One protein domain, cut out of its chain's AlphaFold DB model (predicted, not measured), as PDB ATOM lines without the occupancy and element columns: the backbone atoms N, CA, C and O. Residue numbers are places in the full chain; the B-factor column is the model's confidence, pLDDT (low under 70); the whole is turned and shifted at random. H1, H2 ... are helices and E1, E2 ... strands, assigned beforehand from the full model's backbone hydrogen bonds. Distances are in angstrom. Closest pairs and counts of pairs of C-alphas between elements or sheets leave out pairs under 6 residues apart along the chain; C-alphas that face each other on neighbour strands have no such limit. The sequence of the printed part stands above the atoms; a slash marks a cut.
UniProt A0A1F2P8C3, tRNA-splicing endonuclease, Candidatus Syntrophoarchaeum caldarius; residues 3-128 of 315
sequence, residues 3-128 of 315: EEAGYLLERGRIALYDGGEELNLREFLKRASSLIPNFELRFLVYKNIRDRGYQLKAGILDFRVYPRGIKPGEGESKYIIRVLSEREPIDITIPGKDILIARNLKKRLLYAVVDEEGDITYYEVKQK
ATOM      1  N   GLU A   3     -25.726 -14.893  -4.721       97.19
ATOM      2  CA  GLU A   3     -27.020 -14.966  -4.035       97.19
ATOM      3  C   GLU A   3     -28.015 -13.927  -4.578       97.19
ATOM      4  O   GLU A   3     -29.194 -14.218  -4.760       97.19
ATOM      5  N   GLU A   4     -27.531 -12.725  -4.908       96.50
ATOM      6  CA  GLU A   4     -28.325 -11.674  -5.554       96.50
ATOM      7  C   GLU A   4     -28.727 -12.072  -6.975       96.50
ATOM      8  O   GLU A   4     -29.881 -11.878  -7.354       96.50
ATOM      9  N   ALA A   5     -27.803 -12.667  -7.734       96.19
ATOM     10  CA  ALA A   5     -28.077 -13.173  -9.073       96.19
ATOM     11  C   ALA A   5     -29.134 -14.291  -9.039       96.19
ATOM     12  O   ALA A   5     -30.126 -14.205  -9.758       96.19
ATOM     13  N   GLY A   6     -28.989 -15.271  -8.141       97.06
ATOM     14  CA  GLY A   6     -29.973 -16.336  -7.937       97.06
ATOM     15  C   GLY A   6     -31.345 -15.802  -7.531       97.06
ATOM     16  O   GLY A   6     -32.360 -16.242  -8.060       97.06
ATOM     17  N   TYR A   7     -31.384 -14.794  -6.653       97.38
ATOM     18  CA  TYR A   7     -32.635 -14.183  -6.200       97.38
ATOM     19  C   TYR A   7     -33.347 -13.451  -7.340       97.38
ATOM     20  O   TYR A   7     -34.562 -13.555  -7.499       97.38
ATOM     21  N   LEU A   8     -32.602 -12.695  -8.147       97.31
ATOM     22  CA  LEU A   8     -33.154 -11.985  -9.297       97.31
ATOM     23  C   LEU A   8     -33.584 -12.947 -10.410       97.31
ATOM     24  O   LEU A   8     -34.625 -12.705 -11.020       97.31
ATOM     25  N   LEU A   9     -32.834 -14.030 -10.639       97.50
ATOM     26  CA  LEU A   9     -33.197 -15.098 -11.574       97.50
ATOM     27  C   LEU A   9     -34.508 -15.769 -11.142       97.50
ATOM     28  O   LEU A   9     -35.440 -15.852 -11.935       97.50
ATOM     29  N   GLU A  10     -34.631 -16.164  -9.870       96.50
ATOM     30  CA  GLU A  10     -35.862 -16.755  -9.316       96.50
ATOM     31  C   GLU A  10     -37.070 -15.809  -9.442       96.50
ATOM     32  O   GLU A  10     -38.194 -16.245  -9.681       96.50
ATOM     33  N   ARG A  11     -36.850 -14.495  -9.320       96.69
ATOM     34  CA  ARG A  11     -37.886 -13.462  -9.496       96.69
ATOM     35  C   ARG A  11     -38.152 -13.095 -10.964       96.69
ATOM     36  O   ARG A  11     -38.924 -12.164 -11.203       96.69
ATOM     37  N   GLY A  12     -37.504 -13.755 -11.928       96.06
ATOM     38  CA  GLY A  12     -37.639 -13.466 -13.360       96.06
ATOM     39  C   GLY A  12     -37.196 -12.051 -13.741       96.06
ATOM     40  O   GLY A  12     -37.748 -11.447 -14.658       96.06
ATOM     41  N   ARG A  13     -36.261 -11.465 -12.983       97.19
ATOM     42  CA  ARG A  13     -35.755 -10.098 -13.201       97.19
ATOM     43  C   ARG A  13     -34.532 -10.054 -14.108       97.19
ATOM     44  O   ARG A  13     -34.256  -9.001 -14.674       97.19
ATOM     45  N   ILE A  14     -33.795 -11.156 -14.194       97.00
ATOM     46  CA  ILE A  14     -32.608 -11.307 -15.036       97.00
ATOM     47  C   ILE A  14     -32.603 -12.704 -15.658       97.00
ATOM     48  O   ILE A  14     -33.166 -13.629 -15.076       97.00
ATOM     49  N   ALA A  15     -31.915 -12.848 -16.787       96.00
ATOM     50  CA  ALA A  15     -31.453 -14.130 -17.307       96.00
ATOM     51  C   ALA A  15     -29.955 -14.269 -16.999       96.00
ATOM     52  O   ALA A  15     -29.222 -13.274 -17.030       96.00
ATOM     53  N   LEU A  16     -29.502 -15.478 -16.678       95.25
ATOM     54  CA  LEU A  16     -28.091 -15.778 -16.423       95.25
ATOM     55  C   LEU A  16     -27.586 -16.744 -17.483       95.25
ATOM     56  O   LEU A  16     -28.308 -17.654 -17.866       95.25
ATOM     57  N   TYR A  17     -26.346 -16.556 -17.922       94.31
ATOM     58  CA  TYR A  17     -25.710 -17.395 -18.929       94.31
ATOM     59  C   TYR A  17     -24.345 -17.860 -18.429       94.31
ATOM     60  O   TYR A  17     -23.647 -17.098 -17.757       94.31
ATOM     61  N   ASP A  18     -23.947 -19.075 -18.792       89.38
ATOM     62  CA  ASP A  18     -22.597 -19.595 -18.570       89.38
ATOM     63  C   ASP A  18     -22.115 -20.306 -19.837       89.38
ATOM     64  O   ASP A  18     -22.759 -21.227 -20.334       89.38
ATOM     65  N   GLY A  19     -21.031 -19.801 -20.429       87.38
ATOM     66  CA  GLY A  19     -20.531 -20.276 -21.724       87.38
ATOM     67  C   GLY A  19     -21.498 -20.097 -22.906       87.38
ATOM     68  O   GLY A  19     -21.284 -20.705 -23.948       87.38
ATOM     69  N   GLY A  20     -22.547 -19.274 -22.766       89.94
ATOM     70  CA  GLY A  20     -23.586 -19.061 -23.785       89.94
ATOM     71  C   GLY A  20     -24.857 -19.894 -23.585       89.94
ATOM     72  O   GLY A  20     -25.858 -19.625 -24.243       89.94
ATOM     73  N   GLU A  21     -24.857 -20.843 -22.648       92.06
ATOM     74  CA  GLU A  21     -26.067 -21.548 -22.218       92.06
ATOM     75  C   GLU A  21     -26.819 -20.712 -21.181       92.06
ATOM     76  O   GLU A  21     -26.227 -20.289 -20.186       92.06
ATOM     77  N   GLU A  22     -28.116 -20.477 -21.394       95.81
ATOM     78  CA  GLU A  22     -28.976 -19.858 -20.383       95.81
ATOM     79  C   GLU A  22     -29.192 -20.830 -19.217       95.81
ATOM     80  O   GLU A  22     -29.555 -21.987 -19.420       95.81
ATOM     81  N   LEU A  23     -28.978 -20.356 -17.991       96.06
ATOM     82  CA  LEU A  23     -29.147 -21.135 -16.774       96.06
ATOM     83  C   LEU A  23     -30.536 -20.921 -16.189       96.06
ATOM     84  O   LEU A  23     -30.896 -19.804 -15.803       96.06
ATOM     85  N   ASN A  24     -31.279 -22.009 -15.996       96.00
ATOM     86  CA  ASN A  24     -32.434 -21.977 -15.100       96.00
ATOM     87  C   ASN A  24     -31.991 -21.998 -13.622       96.00
ATOM     88  O   ASN A  24     -30.830 -22.255 -13.294       96.00
ATOM     89  N   LEU A  25     -32.928 -21.751 -12.695       95.38
ATOM     90  CA  LEU A  25     -32.614 -21.691 -11.261       95.38
ATOM     91  C   LEU A  25     -31.950 -22.979 -10.749       95.38
ATOM     92  O   LEU A  25     -31.003 -22.914  -9.971       95.38
ATOM     93  N   ARG A  26     -32.408 -24.150 -11.205       96.38
ATOM     94  CA  ARG A  26     -31.850 -25.445 -10.789       96.38
ATOM     95  C   ARG A  26     -30.386 -25.575 -11.206       96.38
ATOM     96  O   ARG A  26     -29.555 -25.985 -10.398       96.38
ATOM     97  N   GLU A  27     -30.067 -25.257 -12.454       96.38
ATOM     98  CA  GLU A  27     -28.697 -25.301 -12.977       96.38
ATOM     99  C   GLU A  27     -27.805 -24.283 -12.284       96.38
ATOM    100  O   GLU A  27     -26.708 -24.636 -11.851       96.38
ATOM    101  N   PHE A  28     -28.301 -23.056 -12.115       96.88
ATOM    102  CA  PHE A  28     -27.596 -22.004 -11.400       96.88
ATOM    103  C   PHE A  28     -27.230 -22.438  -9.976       96.88
ATOM    104  O   PHE A  28     -26.059 -22.376  -9.608       96.88
ATOM    105  N   LEU A  29     -28.198 -22.930  -9.192       96.19
ATOM    106  CA  LEU A  29     -27.958 -23.372  -7.815       96.19
ATOM    107  C   LEU A  29     -26.950 -24.525  -7.763       96.19
ATOM    108  O   LEU A  29     -26.038 -24.495  -6.942       96.19
ATOM    109  N   LYS A  30     -27.049 -25.511  -8.667       95.75
ATOM    110  CA  LYS A  30     -26.073 -26.610  -8.741       95.75
ATOM    111  C   LYS A  30     -24.659 -26.107  -9.036       95.75
ATOM    112  O   LYS A  30     -23.723 -26.523  -8.356       95.75
ATOM    113  N   ARG A  31     -24.499 -25.224 -10.033       94.69
ATOM    114  CA  ARG A  31     -23.189 -24.659 -10.398       94.69
ATOM    115  C   ARG A  31     -22.635 -23.818  -9.245       94.69
ATOM    116  O   ARG A  31     -21.511 -24.054  -8.810       94.69
ATOM    117  N   ALA A  32     -23.431 -22.919  -8.673       95.50
ATOM    118  CA  ALA A  32     -23.005 -22.072  -7.563       95.50
ATOM    119  C   ALA A  32     -22.611 -22.877  -6.308       95.50
ATOM    120  O   ALA A  32     -21.560 -22.604  -5.729       95.50
ATOM    121  N   SER A  33     -23.372 -23.915  -5.945       95.56
ATOM    122  CA  SER A  33     -23.035 -24.808  -4.825       95.56
ATOM    123  C   SER A  33     -21.774 -25.641  -5.058       95.56
ATOM    124  O   SER A  33     -21.100 -25.991  -4.095       95.56
ATOM    125  N   SER A  34     -21.420 -25.939  -6.313       94.38
ATOM    126  CA  SER A  34     -20.140 -26.593  -6.626       94.38
ATOM    127  C   SER A  34     -18.930 -25.655  -6.535       94.38
ATOM    128  O   SER A  34     -17.811 -26.123  -6.353       94.38
ATOM    129  N   LEU A  35     -19.145 -24.339  -6.651       93.88
ATOM    130  CA  LEU A  35     -18.083 -23.327  -6.639       93.88
ATOM    131  C   LEU A  35     -17.841 -22.734  -5.249       93.88
ATOM    132  O   LEU A  35     -16.707 -22.404  -4.909       93.88
ATOM    133  N   ILE A  36     -18.906 -22.549  -4.468       93.19
ATOM    134  CA  ILE A  36     -18.856 -21.881  -3.169       93.19
ATOM    135  C   ILE A  36     -19.405 -22.839  -2.104       93.19
ATOM    136  O   ILE A  36     -20.591 -23.178  -2.147       93.19
ATOM    137  N   PRO A  37     -18.584 -23.243  -1.117       90.62
ATOM    138  CA  PRO A  37     -19.061 -24.004   0.031       90.62
ATOM    139  C   PRO A  37     -20.229 -23.295   0.720       90.62
ATOM    140  O   PRO A  37     -20.219 -22.071   0.873       90.62
ATOM    141  N   ASN A  38     -21.236 -24.062   1.139       92.00
ATOM    142  CA  ASN A  38     -22.417 -23.556   1.848       92.00
ATOM    143  C   ASN A  38     -23.201 -22.465   1.090       92.00
ATOM    144  O   ASN A  38     -23.950 -21.695   1.697       92.00
ATOM    145  N   PHE A  39     -23.060 -22.393  -0.241       96.31
ATOM    146  CA  PHE A  39     -23.787 -21.425  -1.068       96.31
ATOM    147  C   PHE A  39     -25.301 -21.512  -0.878       96.31
ATOM    148  O   PHE A  39     -25.966 -20.485  -0.801       96.31
ATOM    149  N   GLU A  40     -25.838 -22.726  -0.797       95.62
ATOM    150  CA  GLU A  40     -27.273 -22.963  -0.665       95.62
ATOM    151  C   GLU A  40     -27.828 -22.358   0.638       95.62
ATOM    152  O   GLU A  40     -28.752 -21.546   0.576       95.62
ATOM    153  N   LEU A  41     -27.163 -22.573   1.779       97.19
ATOM    154  CA  LEU A  41     -27.504 -21.925   3.055       97.19
ATOM    155  C   LEU A  41     -27.445 -20.392   2.954       97.19
ATOM    156  O   LEU A  41     -28.356 -19.680   3.388       97.19
ATOM    157  N   ARG A  42     -26.379 -19.861   2.345       97.69
ATOM    158  CA  ARG A  42     -26.205 -18.415   2.131       97.69
ATOM    159  C   ARG A  42     -27.310 -17.836   1.249       97.69
ATOM    160  O   ARG A  42     -27.812 -16.748   1.537       97.69
ATOM    161  N   PHE A  43     -27.712 -18.559   0.208       97.75
ATOM    162  CA  PHE A  43     -28.797 -18.179  -0.686       97.75
ATOM    163  C   PHE A  43     -30.150 -18.155   0.037       97.75
ATOM    164  O   PHE A  43     -30.875 -17.164  -0.090       97.75
ATOM    165  N   LEU A  44     -30.460 -19.171   0.852       97.81
ATOM    166  CA  LEU A  44     -31.677 -19.212   1.672       97.81
ATOM    167  C   LEU A  44     -31.758 -18.011   2.624       97.81
ATOM    168  O   LEU A  44     -32.772 -17.305   2.651       97.81
ATOM    169  N   VAL A  45     -30.674 -17.714   3.348       98.12
ATOM    170  CA  VAL A  45     -30.607 -16.553   4.251       98.12
ATOM    171  C   VAL A  45     -30.746 -15.241   3.484       98.12
ATOM    172  O   VAL A  45     -31.522 -14.367   3.886       98.12
ATOM    173  N   TYR A  46     -30.052 -15.098   2.353       97.75
ATOM    174  CA  TYR A  46     -30.165 -13.914   1.504       97.75
ATOM    175  C   TYR A  46     -31.616 -13.689   1.066       97.75
ATOM    176  O   TYR A  46     -32.165 -12.605   1.286       97.75
ATOM    177  N   LYS A  47     -32.268 -14.717   0.512       97.38
ATOM    178  CA  LYS A  47     -33.667 -14.673   0.076       97.38
ATOM    179  C   LYS A  47     -34.607 -14.304   1.224       97.38
ATOM    180  O   LYS A  47     -35.396 -13.372   1.080       97.38
ATOM    181  N   ASN A  48     -34.479 -14.958   2.378       97.44
ATOM    182  CA  ASN A  48     -35.317 -14.705   3.552       97.44
ATOM    183  C   ASN A  48     -35.253 -13.240   4.011       97.44
ATOM    184  O   ASN A  48     -36.278 -12.623   4.299       97.44
ATOM    185  N   ILE A  49     -34.054 -12.658   4.043       96.12
ATOM    186  CA  ILE A  49     -33.849 -11.270   4.469       96.12
ATOM    187  C   ILE A  49     -34.344 -10.282   3.402       96.12
ATOM    188  O   ILE A  49     -34.982  -9.279   3.744       96.12
ATOM    189  N   ARG A  50     -34.115 -10.570   2.112       95.19
ATOM    190  CA  ARG A  50     -34.643  -9.774   0.989       95.19
ATOM    191  C   ARG A  50     -36.163  -9.721   0.989       95.19
ATOM    192  O   ARG A  50     -36.729  -8.635   0.879       95.19
ATOM    193  N   ASP A  51     -36.809 -10.865   1.167       95.12
ATOM    194  CA  ASP A  51     -38.268 -10.978   1.177       95.12
ATOM    195  C   ASP A  51     -38.894 -10.260   2.382       95.12
ATOM    196  O   ASP A  51     -40.017  -9.765   2.306       95.12
ATOM    197  N   ARG A  52     -38.135 -10.081   3.471       93.44
ATOM    198  CA  ARG A  52     -38.508  -9.239   4.624       93.44
ATOM    199  C   ARG A  52     -38.258  -7.738   4.410       93.44
ATOM    200  O   ARG A  52     -38.411  -6.961   5.360       93.44
ATOM    201  N   GLY A  53     -37.865  -7.316   3.207       92.25
ATOM    202  CA  GLY A  53     -37.682  -5.912   2.821       92.25
ATOM    203  C   GLY A  53     -36.341  -5.293   3.224       92.25
ATOM    204  O   GLY A  53     -36.175  -4.075   3.127       92.25
ATOM    205  N   TYR A  54     -35.383  -6.098   3.686       94.50
ATOM    206  CA  TYR A  54     -34.034  -5.631   3.998       94.50
ATOM    207  C   TYR A  54     -33.131  -5.669   2.753       94.50
ATOM    208  O   TYR A  54     -33.383  -6.372   1.768       94.50
ATOM    209  N   GLN A  55     -32.043  -4.900   2.793       93.75
ATOM    210  CA  GLN A  55     -30.989  -4.937   1.777       93.75
ATOM    211  C   GLN A  55     -29.749  -5.616   2.360       93.75
ATOM    212  O   GLN A  55     -29.411  -5.380   3.521       93.75
ATOM    213  N   LEU A  56     -29.056  -6.426   1.554       94.81
ATOM    214  CA  LEU A  56     -27.817  -7.089   1.952       94.81
ATOM    215  C   LEU A  56     -26.684  -6.773   0.976       94.81
ATOM    216  O   LEU A  56     -26.909  -6.540  -0.213       94.81
ATOM    217  N   LYS A  57     -25.455  -6.820   1.483       94.69
ATOM    218  CA  LYS A  57     -24.218  -6.911   0.698       94.69
ATOM    219  C   LYS A  57     -23.295  -7.947   1.329       94.69
ATOM    220  O   LYS A  57     -23.481  -8.298   2.494       94.69
ATOM    221  N   ALA A  58     -22.296  -8.404   0.578       93.75
ATOM    222  CA  ALA A  58     -21.234  -9.245   1.121       93.75
ATOM    223  C   ALA A  58     -20.575  -8.562   2.335       93.75
ATOM    224  O   ALA A  58     -20.311  -7.353   2.325       93.75
ATOM    225  N   GLY A  59     -20.380  -9.331   3.401       91.44
ATOM    226  CA  GLY A  59     -19.717  -8.906   4.628       91.44
ATOM    227  C   GLY A  59     -18.356  -9.571   4.801       91.44
ATOM    228  O   GLY A  59     -17.960 -10.408   4.007       91.44
ATOM    229  N   ILE A  60     -17.646  -9.179   5.863       94.06
ATOM    230  CA  ILE A  60     -16.404  -9.851   6.282       94.06
ATOM    231  C   ILE A  60     -16.674 -11.235   6.899       94.06
ATOM    232  O   ILE A  60     -15.799 -12.088   6.881       94.06
ATOM    233  N   LEU A  61     -17.882 -11.433   7.443       94.56
ATOM    234  CA  LEU A  61     -18.438 -12.752   7.743       94.56
ATOM    235  C   LEU A  61     -19.141 -13.240   6.465       94.56
ATOM    236  O   LEU A  61     -18.469 -13.450   5.463       94.56
ATOM    237  N   ASP A  62     -20.476 -13.276   6.434       96.50
ATOM    238  CA  ASP A  62     -21.227 -13.579   5.208       96.50
ATOM    239  C   ASP A  62     -21.900 -12.329   4.638       96.50
ATOM    240  O   ASP A  62     -21.639 -11.922   3.501       96.50
ATOM    241  N   PHE A  63     -22.724 -11.650   5.446       97.25
ATOM    242  CA  PHE A  63     -23.512 -10.507   4.980       97.25
ATOM    243  C   PHE A  63     -23.440  -9.294   5.900       97.25
ATOM    244  O   PHE A  63     -23.354  -9.399   7.121       97.25
ATOM    245  N   ARG A  64     -23.554  -8.108   5.304       96.00
ATOM    246  CA  ARG A  64     -23.933  -6.864   5.982       96.00
ATOM    247  C   ARG A  64     -25.365  -6.535   5.602       96.00
ATOM    248  O   ARG A  64     -25.686  -6.494   4.415       96.00
ATOM    249  N   VAL A  65     -26.203  -6.269   6.598       96.06
ATOM    250  CA  VAL A  65     -27.633  -6.003   6.397       96.06
ATOM    251  C   VAL A  65     -27.969  -4.578   6.798       96.06
ATOM    252  O   VAL A  65     -27.622  -4.118   7.892       96.06
ATOM    253  N   TYR A  66     -28.655  -3.884   5.900       94.44
ATOM    254  CA  TYR A  66     -29.091  -2.503   6.063       94.44
ATOM    255  C   TYR A  66     -30.528  -2.465   6.578       94.44
ATOM    256  O   TYR A  66     -31.317  -3.326   6.184       94.44
ATOM    257  N   PRO A  67     -30.891  -1.493   7.438       89.44
ATOM    258  CA  PRO A  67     -32.272  -1.301   7.871       89.44
ATOM    259  C   PRO A  67     -33.250  -1.192   6.697       89.44
ATOM    260  O   PRO A  67     -32.885  -0.773   5.599       89.44
ATOM    261  N   ARG A  68     -34.523  -1.521   6.946       88.69
ATOM    262  CA  ARG A  68     -35.591  -1.319   5.958       88.69
ATOM    263  C   ARG A  68     -35.604   0.132   5.475       88.69
ATOM    264  O   ARG A  68     -35.506   1.054   6.280       88.69
ATOM    265  N   GLY A  69     -35.735   0.308   4.165       85.00
ATOM    266  CA  GLY A  69     -35.754   1.623   3.520       85.00
ATOM    267  C   GLY A  69     -34.379   2.248   3.265       85.00
ATOM    268  O   GLY A  69     -34.316   3.204   2.505       85.00
ATOM    269  N   ILE A  70     -33.286   1.704   3.816       87.25
ATOM    270  CA  ILE A  70     -31.925   2.202   3.569       87.25
ATOM    271  C   ILE A  70     -31.232   1.300   2.552       87.25
ATOM    272  O   ILE A  70     -31.128   0.085   2.754       87.25
ATOM    273  N   LYS A  71     -30.731   1.886   1.460       84.56
ATOM    274  CA  LYS A  71     -29.938   1.150   0.474       84.56
ATOM    275  C   LYS A  71     -28.440   1.213   0.784       84.56
ATOM    276  O   LYS A  71     -27.964   2.162   1.410       84.56
ATOM    277  N   PRO A  72     -27.663   0.229   0.304       81.00
ATOM    278  CA  PRO A  72     -26.209   0.319   0.309       81.00
ATOM    279  C   PRO A  72     -25.736   1.596  -0.399       81.00
ATOM    280  O   PRO A  72     -26.115   1.836  -1.541       81.00
ATOM    281  N   GLY A  73     -24.916   2.398   0.284       82.31
ATOM    282  CA  GLY A  73     -24.433   3.698  -0.207       82.31
ATOM    283  C   GLY A  73     -25.254   4.904   0.265       82.31
ATOM    284  O   GLY A  73     -24.737   6.013   0.247       82.31
ATOM    285  N   GLU A  74     -26.480   4.694   0.753       84.75
ATOM    286  CA  GLU A  74     -27.357   5.758   1.282       84.75
ATOM    287  C   GLU A  74     -27.347   5.826   2.820       84.75
ATOM    288  O   GLU A  74     -27.902   6.743   3.417       84.75
ATOM    289  N   GLY A  75     -26.720   4.854   3.485       85.12
ATOM    290  CA  GLY A  75     -26.600   4.819   4.937       85.12
ATOM    291  C   GLY A  75     -25.755   3.650   5.424       85.12
ATOM    292  O   GLY A  75     -25.157   2.913   4.636       85.12
ATOM    293  N   GLU A  76     -25.701   3.472   6.740       90.38
ATOM    294  CA  GLU A  76     -24.905   2.414   7.354       90.38
ATOM    295  C   GLU A  76     -25.664   1.089   7.475       90.38
ATOM    296  O   GLU A  76     -26.873   1.045   7.720       90.38
ATOM    297  N   SER A  77     -24.928  -0.021   7.380       93.00
ATOM    298  CA  SER A  77     -25.470  -1.317   7.783       93.00
ATOM    299  C   SER A  77     -25.741  -1.332   9.291       93.00
ATOM    300  O   SER A  77     -25.091  -0.625  10.066       93.00
ATOM    301  N   LYS A  78     -26.698  -2.157   9.719       94.50
ATOM    302  CA  LYS A  78     -27.057  -2.349  11.131       94.50
ATOM    303  C   LYS A  78     -26.549  -3.678  11.673       94.50
ATOM    304  O   LYS A  78     -26.040  -3.727  12.793       94.50
ATOM    305  N   TYR A  79     -26.671  -4.731  10.870       96.56
ATOM    306  CA  TYR A  79     -26.281  -6.080  11.258       96.56
ATOM    307  C   TYR A  79     -25.114  -6.581  10.415       96.56
ATOM    308  O   TYR A  79     -24.987  -6.233   9.235       96.56
ATOM    309  N   ILE A  80     -24.294  -7.426  11.024       97.50
ATOM    310  CA  ILE A  80     -23.414  -8.355  10.328       97.50
ATOM    311  C   ILE A  80     -23.901  -9.772  10.620       97.50
ATOM    312  O   ILE A  80     -24.274 -10.071  11.753       97.50
ATOM    313  N   ILE A  81     -23.954 -10.613   9.593       98.06
ATOM    314  CA  ILE A  81     -24.512 -11.959   9.676       98.06
ATOM    315  C   ILE A  81     -23.432 -12.980   9.366       98.06
ATOM    316  O   ILE A  81     -22.718 -12.824   8.369       98.06
ATOM    317  N   ARG A  82     -23.364 -14.016  10.203       98.06
ATOM    318  CA  ARG A  82     -22.746 -15.300   9.875       98.06
ATOM    319  C   ARG A  82     -23.841 -16.328   9.602       98.06
ATOM    320  O   ARG A  82     -24.797 -16.414  10.374       98.06
ATOM    321  N   VAL A  83     -23.710 -17.075   8.517       97.94
ATOM    322  CA  VAL A  83     -24.609 -18.176   8.155       97.94
ATOM    323  C   VAL A  83     -24.022 -19.476   8.689       97.94
ATOM    324  O   VAL A  83     -22.839 -19.745   8.497       97.94
ATOM    325  N   LEU A  84     -24.841 -20.265   9.380       97.38
ATOM    326  CA  LEU A  84     -24.435 -21.523  10.001       97.38
ATOM    327  C   LEU A  84     -25.429 -22.631   9.645       97.38
ATOM    328  O   LEU A  84     -26.635 -22.389   9.605       97.38
ATOM    329  N   SER A  85     -24.928 -23.848   9.437       96.50
ATOM    330  CA  SER A  85     -25.770 -25.045   9.375       96.50
ATOM    331  C   SER A  85     -26.082 -25.534  10.786       96.50
ATOM    332  O   SER A  85     -25.183 -25.606  11.619       96.50
ATOM    333  N   GLU A  86     -27.324 -25.937  11.052       95.69
ATOM    334  CA  GLU A  86     -27.684 -26.616  12.306       95.69
ATOM    335  C   GLU A  86     -26.863 -27.902  12.535       95.69
ATOM    336  O   GLU A  86     -26.563 -28.258  13.677       95.69
ATOM    337  N   ARG A  87     -26.478 -28.587  11.451       93.56
ATOM    338  CA  ARG A  87     -25.780 -29.881  11.491       93.56
ATOM    339  C   ARG A  87     -24.297 -29.761  11.830       93.56
ATOM    340  O   ARG A  87     -23.695 -30.745  12.256       93.56
ATOM    341  N   GLU A  88     -23.710 -28.588  11.622       92.56
ATOM    342  CA  GLU A  88     -22.283 -28.370  11.826       92.56
ATOM    343  C   GLU A  88     -22.024 -27.848  13.247       92.56
ATOM    344  O   GLU A  88     -22.594 -26.827  13.647       92.56
ATOM    345  N   PRO A  89     -21.173 -28.523  14.040       92.88
ATOM    346  CA  PRO A  89     -20.730 -27.968  15.307       92.88
ATOM    347  C   PRO A  89     -19.891 -26.710  15.056       92.88
ATOM    348  O   PRO A  89     -19.093 -26.657  14.119       92.88
ATOM    349  N   ILE A  90     -20.047 -25.698  15.908       92.69
ATOM    350  CA  ILE A  90     -19.219 -24.488  15.857       92.69
ATOM    351  C   ILE A  90     -18.068 -24.601  16.846       92.69
ATOM    352  O   ILE A  90     -18.272 -25.007  17.982       92.69
ATOM    353  N   ASP A  91     -16.866 -24.205  16.445       91.56
ATOM    354  CA  ASP A  91     -15.743 -24.061  17.371       91.56
ATOM    355  C   ASP A  91     -16.044 -22.935  18.385       91.56
ATOM    356  O   ASP A  91     -16.487 -21.842  18.008       91.56
ATOM    357  N   ILE A  92     -15.823 -23.188  19.679       88.56
ATOM    358  CA  ILE A  92     -16.184 -22.262  20.771       88.56
ATOM    359  C   ILE A  92     -15.414 -20.931  20.731       88.56
ATOM    360  O   ILE A  92     -15.832 -19.956  21.358       88.56
ATOM    361  N   THR A  93     -14.320 -20.847  19.969       88.31
ATOM    362  CA  THR A  93     -13.557 -19.610  19.747       88.31
ATOM    363  C   THR A  93     -14.200 -18.697  18.699       88.31
ATOM    364  O   THR A  93     -13.902 -17.497  18.661       88.31
ATOM    365  N   ILE A  94     -15.085 -19.225  17.845       92.06
ATOM    366  CA  ILE A  94     -15.711 -18.479  16.743       92.06
ATOM    367  C   ILE A  94     -16.590 -17.325  17.250       92.06
ATOM    368  O   ILE A  94     -16.380 -16.204  16.773       92.06
ATOM    369  N   PRO A  95     -17.483 -17.510  18.247       93.69
ATOM    370  CA  PRO A  95     -18.263 -16.406  18.805       93.69
ATOM    371  C   PRO A  95     -17.405 -15.228  19.268       93.69
ATOM    372  O   PRO A  95     -17.700 -14.087  18.917       93.69
ATOM    373  N   GLY A  96     -16.306 -15.480  19.986       92.12
ATOM    374  CA  GLY A  96     -15.408 -14.420  20.460       92.12
ATOM    375  C   GLY A  96     -14.790 -13.607  19.316       92.12
ATOM    376  O   GLY A  96     -14.816 -12.372  19.339       92.12
ATOM    377  N   LYS A  97     -14.294 -14.289  18.273       94.38
ATOM    378  CA  LYS A  97     -13.722 -13.648  17.072       94.38
ATOM    379  C   LYS A  97     -14.766 -12.814  16.327       94.38
ATOM    380  O   LYS A  97     -14.504 -11.664  15.972       94.38
ATOM    381  N   ASP A  98     -15.962 -13.360  16.133       97.44
ATOM    382  CA  ASP A  98     -17.041 -12.671  15.426       97.44
ATOM    383  C   ASP A  98     -17.562 -11.458  16.194       97.44
ATOM    384  O   ASP A  98     -17.826 -10.412  15.592       97.44
ATOM    385  N   ILE A  99     -17.681 -11.566  17.521       97.12
ATOM    386  CA  ILE A  99     -18.069 -10.445  18.381       97.12
ATOM    387  C   ILE A  99     -17.047  -9.314  18.257       97.12
ATOM    388  O   ILE A  99     -17.438  -8.154  18.112       97.12
ATOM    389  N   LEU A 100     -15.746  -9.626  18.265       96.62
ATOM    390  CA  LEU A 100     -14.691  -8.626  18.093       96.62
ATOM    391  C   LEU A 100     -14.808  -7.909  16.738       96.62
ATOM    392  O   LEU A 100     -14.748  -6.677  16.685       96.62
ATOM    393  N   ILE A 101     -15.030  -8.662  15.657       97.44
ATOM    394  CA  ILE A 101     -15.257  -8.108  14.314       97.44
ATOM    395  C   ILE A 101     -16.476  -7.177  14.316       97.44
ATOM    396  O   ILE A 101     -16.391  -6.035  13.857       97.44
ATOM    397  N   ALA A 102     -17.606  -7.637  14.851       97.25
ATOM    398  CA  ALA A 102     -18.843  -6.867  14.894       97.25
ATOM    399  C   ALA A 102     -18.692  -5.579  15.716       97.25
ATOM    400  O   ALA A 102     -19.122  -4.509  15.272       97.25
ATOM    401  N   ARG A 103     -18.006  -5.654  16.863       96.12
ATOM    402  CA  ARG A 103     -17.698  -4.506  17.726       96.12
ATOM    403  C   ARG A 103     -16.846  -3.467  17.003       96.12
ATOM    404  O   ARG A 103     -17.197  -2.289  17.019       96.12
ATOM    405  N   ASN A 104     -15.779  -3.890  16.323       96.25
ATOM    406  CA  ASN A 104     -14.897  -2.987  15.572       96.25
ATOM    407  C   ASN A 104     -15.634  -2.284  14.425       96.25
ATOM    408  O   ASN A 104     -15.380  -1.117  14.137       96.25
ATOM    409  N   LEU A 105     -16.595  -2.971  13.805       94.94
ATOM    410  CA  LEU A 105     -17.458  -2.395  12.775       94.94
ATOM    411  C   LEU A 105     -18.630  -1.579  13.348       94.94
ATOM    412  O   LEU A 105     -19.371  -0.975  12.572       94.94
ATOM    413  N   LYS A 106     -18.823  -1.555  14.675       95.69
ATOM    414  CA  LYS A 106     -19.984  -0.961  15.362       95.69
ATOM    415  C   LYS A 106     -21.317  -1.501  14.827       95.69
ATOM    416  O   LYS A 106     -22.254  -0.741  14.572       95.69
ATOM    417  N   LYS A 107     -21.392  -2.817  14.604       95.88
ATOM    418  CA  LYS A 107     -22.577  -3.527  14.093       95.88
ATOM    419  C   LYS A 107     -23.050  -4.580  15.087       95.88
ATOM    420  O   LYS A 107     -22.275  -5.079  15.895       95.88
ATOM    421  N   ARG A 108     -24.332  -4.930  15.005       97.44
ATOM    422  CA  ARG A 108     -24.915  -6.040  15.774       97.44
ATOM    423  C   ARG A 108     -24.625  -7.359  15.056       97.44
ATOM    424  O   ARG A 108     -24.877  -7.452  13.854       97.44
ATOM    425  N   LEU A 109     -24.095  -8.349  15.767       98.50
ATOM    426  CA  LEU A 109     -23.801  -9.674  15.218       98.50
ATOM    427  C   LEU A 109     -25.039 -10.562  15.288       98.50
ATOM    428  O   LEU A 109     -25.613 -10.735  16.364       98.50
ATOM    429  N   LEU A 110     -25.413 -11.148  14.153       98.31
ATOM    430  CA  LEU A 110     -26.442 -12.177  14.083       98.31
ATOM    431  C   LEU A 110     -25.868 -13.477  13.521       98.31
ATOM    432  O   LEU A 110     -25.177 -13.474  12.504       98.31
ATOM    433  N   TYR A 111     -26.218 -14.591  14.145       98.38
ATOM    434  CA  TYR A 111     -26.072 -15.920  13.568       98.38
ATOM    435  C   TYR A 111     -27.396 -16.317  12.926       98.38
ATOM    436  O   TYR A 111     -28.430 -16.340  13.594       98.38
ATOM    437  N   ALA A 112     -27.363 -16.580  11.622       98.19
ATOM    438  CA  ALA A 112     -28.476 -17.129  10.864       98.19
ATOM    439  C   ALA A 112     -28.269 -18.639  10.751       98.19
ATOM    440  O   ALA A 112     -27.436 -19.096   9.970       98.19
ATOM    441  N   VAL A 113     -28.991 -19.389  11.577       98.00
ATOM    442  CA  VAL A 113     -28.908 -20.847  11.641       98.00
ATOM    443  C   VAL A 113     -29.968 -21.429  10.726       98.00
ATOM    444  O   VAL A 113     -31.143 -21.099  10.885       98.00
ATOM    445  N   VAL A 114     -29.534 -22.254   9.778       98.00
ATOM    446  CA  VAL A 114     -30.388 -22.924   8.795       98.00
ATOM    447  C   VAL A 114     -30.482 -24.404   9.157       98.00
ATOM    448  O   VAL A 114     -29.443 -25.059   9.308       98.00
ATOM    449  N   ASP A 115     -31.699 -24.909   9.329       96.12
ATOM    450  CA  ASP A 115     -31.955 -26.326   9.607       96.12
ATOM    451  C   ASP A 115     -32.086 -27.168   8.327       96.12
ATOM    452  O   ASP A 115     -31.870 -26.694   7.209       96.12
ATOM    453  N   GLU A 116     -32.382 -28.456   8.492       93.50
ATOM    454  CA  GLU A 116     -32.495 -29.404   7.380       93.50
ATOM    455  C   GLU A 116     -33.724 -29.211   6.485       93.50
ATOM    456  O   GLU A 116     -33.720 -29.692   5.349       93.50
ATOM    457  N   GLU A 117     -34.749 -28.510   6.970       94.69
ATOM    458  CA  GLU A 117     -35.948 -28.170   6.199       94.69
ATOM    459  C   GLU A 117     -35.800 -26.804   5.497       94.69
ATOM    460  O   GLU A 117     -36.666 -26.397   4.720       94.69
ATOM    461  N   GLY A 118     -34.671 -26.117   5.714       93.56
ATOM    462  CA  GLY A 118     -34.378 -24.790   5.170       93.56
ATOM    463  C   GLY A 118     -34.980 -23.650   5.994       93.56
ATOM    464  O   GLY A 118     -34.958 -22.492   5.552       93.56
ATOM    465  N   ASP A 119     -35.504 -23.951   7.179       96.50
ATOM    466  CA  ASP A 119     -36.027 -22.973   8.117       96.50
ATOM    467  C   ASP A 119     -34.870 -22.212   8.780       96.50
ATOM    468  O   ASP A 119     -33.789 -22.736   9.058       96.50
ATOM    469  N   ILE A 120     -35.078 -20.906   8.990       97.88
ATOM    470  CA  ILE A 120     -34.019 -19.994   9.439       97.88
ATOM    471  C   ILE A 120     -34.371 -19.406  10.795       97.88
ATOM    472  O   ILE A 120     -35.349 -18.663  10.944       97.88
ATOM    473  N   THR A 121     -33.491 -19.644  11.765       97.62
ATOM    474  CA  THR A 121     -33.546 -19.015  13.083       97.62
ATOM    475  C   THR A 121     -32.407 -18.012  13.248       97.62
ATOM    476  O   THR A 121     -31.241 -18.331  13.027       97.62
ATOM    477  N   TYR A 122     -32.739 -16.788  13.669       97.94
ATOM    478  CA  TYR A 122     -31.753 -15.743  13.932       97.94
ATOM    479  C   TYR A 122     -31.469 -15.621  15.426       97.94
ATOM    480  O   TYR A 122     -32.385 -15.437  16.235       97.94
ATOM    481  N   TYR A 123     -30.187 -15.652  15.773       98.19
ATOM    482  CA  TYR A 123     -29.699 -15.373  17.115       98.19
ATOM    483  C   TYR A 123     -28.838 -14.122  17.109       98.19
ATOM    484  O   TYR A 123     -27.918 -14.007  16.303       98.19
ATOM    485  N   GLU A 124     -29.104 -13.191  18.015       98.12
ATOM    486  CA  GLU A 124     -28.155 -12.132  18.328       98.12
ATOM    487  C   GLU A 124     -27.111 -12.653  19.309       98.12
ATOM    488  O   GLU A 124     -27.456 -13.234  20.340       98.12
ATOM    489  N   VAL A 125     -25.843 -12.411  18.981       98.00
ATOM    490  CA  VAL A 125     -24.684 -12.879  19.742       98.00
ATOM    491  C   VAL A 125     -23.867 -11.668  20.172       98.00
ATOM    492  O   VAL A 125     -23.474 -10.849  19.339       98.00
ATOM    493  N   LYS A 126     -23.610 -11.523  21.471       96.94
ATOM    494  CA  LYS A 126     -22.824 -10.401  22.005       96.94
ATOM    495  C   LYS A 126     -22.015 -10.814  23.227       96.94
ATOM    496  O   LYS A 126     -22.386 -11.731  23.954       96.94
ATOM    497  N   GLN A 127     -20.920 -10.100  23.471       96.56
ATOM    498  CA  GLN A 127     -20.176 -10.240  24.719       96.56
ATOM    499  C   GLN A 127     -21.047  -9.761  25.880       96.56
ATOM    500  O   GLN A 127     -21.724  -8.733  25.774       96.56
ATOM    501  N   LYS A 128     -21.015 -10.506  26.982       96.75
ATOM    502  CA  LYS A 128     -21.703 -10.151  28.213       96.75
ATOM    503  C   LYS A 128     -20.700  -9.763  29.284       96.75
ATOM    504  O   LYS A 128     -19.839 -10.551  29.655       96.75
TER     505      LYS A 128
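Overview. This is residues 3 to 128 of the 315 residues of the protein "tRNA-splicing endonuclease" of Candidatus Syntrophoarchaeum caldarius (UniProt A0A1F2P8C3). A strongly twisted sheet of five strands forms a slab between two helices, with H3 on one face and H4 running across the other. Beyond H3, away from the sheet, H1 and H2 pack on H3, and the small hairpin E1 and E2 makes the far end of the longest axis. The printed part has 126 residues, with named elements in the order H1 E1 E2 H2 H3 E3 E4 E5 H4 E6 E7; the large sheet is mixed, in the order E3 E4 E5 E6 E7, and the class is mixed, helices and strands. The whole is compact, with a radius of gyration of the C-alphas of 15.5 A and spans of 51 by 36 by 24 A.

Arrangement. Start at the meander, each strand the antiparallel neighbour of the one before: E3, residues 55 to 58, E4, residues 63 to 66, and E5, residues 79 to 85. Look for N 64 and O 57 at 2.8 A, and N 81 and O 63 at 2.8 A. E6, residues 108 to 114, is parallel to E5, with N 82 and O 110 at 3.0 A. E7, residues 120 to 127, forms a hairpin with E6, with N 111 and O 123 at 2.8 A. H4, residues 93 to 104, completes a strand-helix-strand unit, two parallel neighbour strands with a helix between, E5, H4, E6, whose crossover is right-handed. H4 has a height over the sheet of 7.4 A, and the C-alphas of Ile 99 and Lys 126 are its closest to E7, 6.0 A. On the opposite face is H3, residues 39 to 51; its closest C-alphas to E5 are Arg 42 and Val 83, 6.2 A. H1, residues 3 to 10, touches H3, closest at the C-alphas of Glu 3 and Phe 43, 5.0 A. H2, residues 25 to 35, touches H1 at a shallow tilt of 19 degrees, opposite ways, closest at the C-alphas of Glu 10 and Leu 25, 6.2 A. E1, residues 16 to 18, and E2, residues 21 to 23, form an antiparallel hairpin, with N 23 and O 16 at 2.8 A. In H1, H2, H3 and H4 every O i to N i+4 pair is within hydrogen-bond range.

Along the chain. Find C-alpha 3 at (-27.020, -14.966, -4.035), where H1 begins. H3 runs 18.0 A from C-alpha 39 at (-23.787, -21.425, -1.068). H4 is 17.2 A long, H2 15.3 A, and E5 and E6 19.1 A each. E7, 22.8 A, ends at C-alpha 127, (-20.176, -10.240, 24.719).

Size, cuts and confidence. The C-alphas farthest apart are those of Gly 20 and Lys 128, 52.8 A. The printed part has no cut. The link from E4 to E5, residues 67 to 78, is long; residues 88 to 94, of which 93 and 94 belong to H4, stand free. The mean pLDDT of the printed part is 94.8, and no printed residue is under 70.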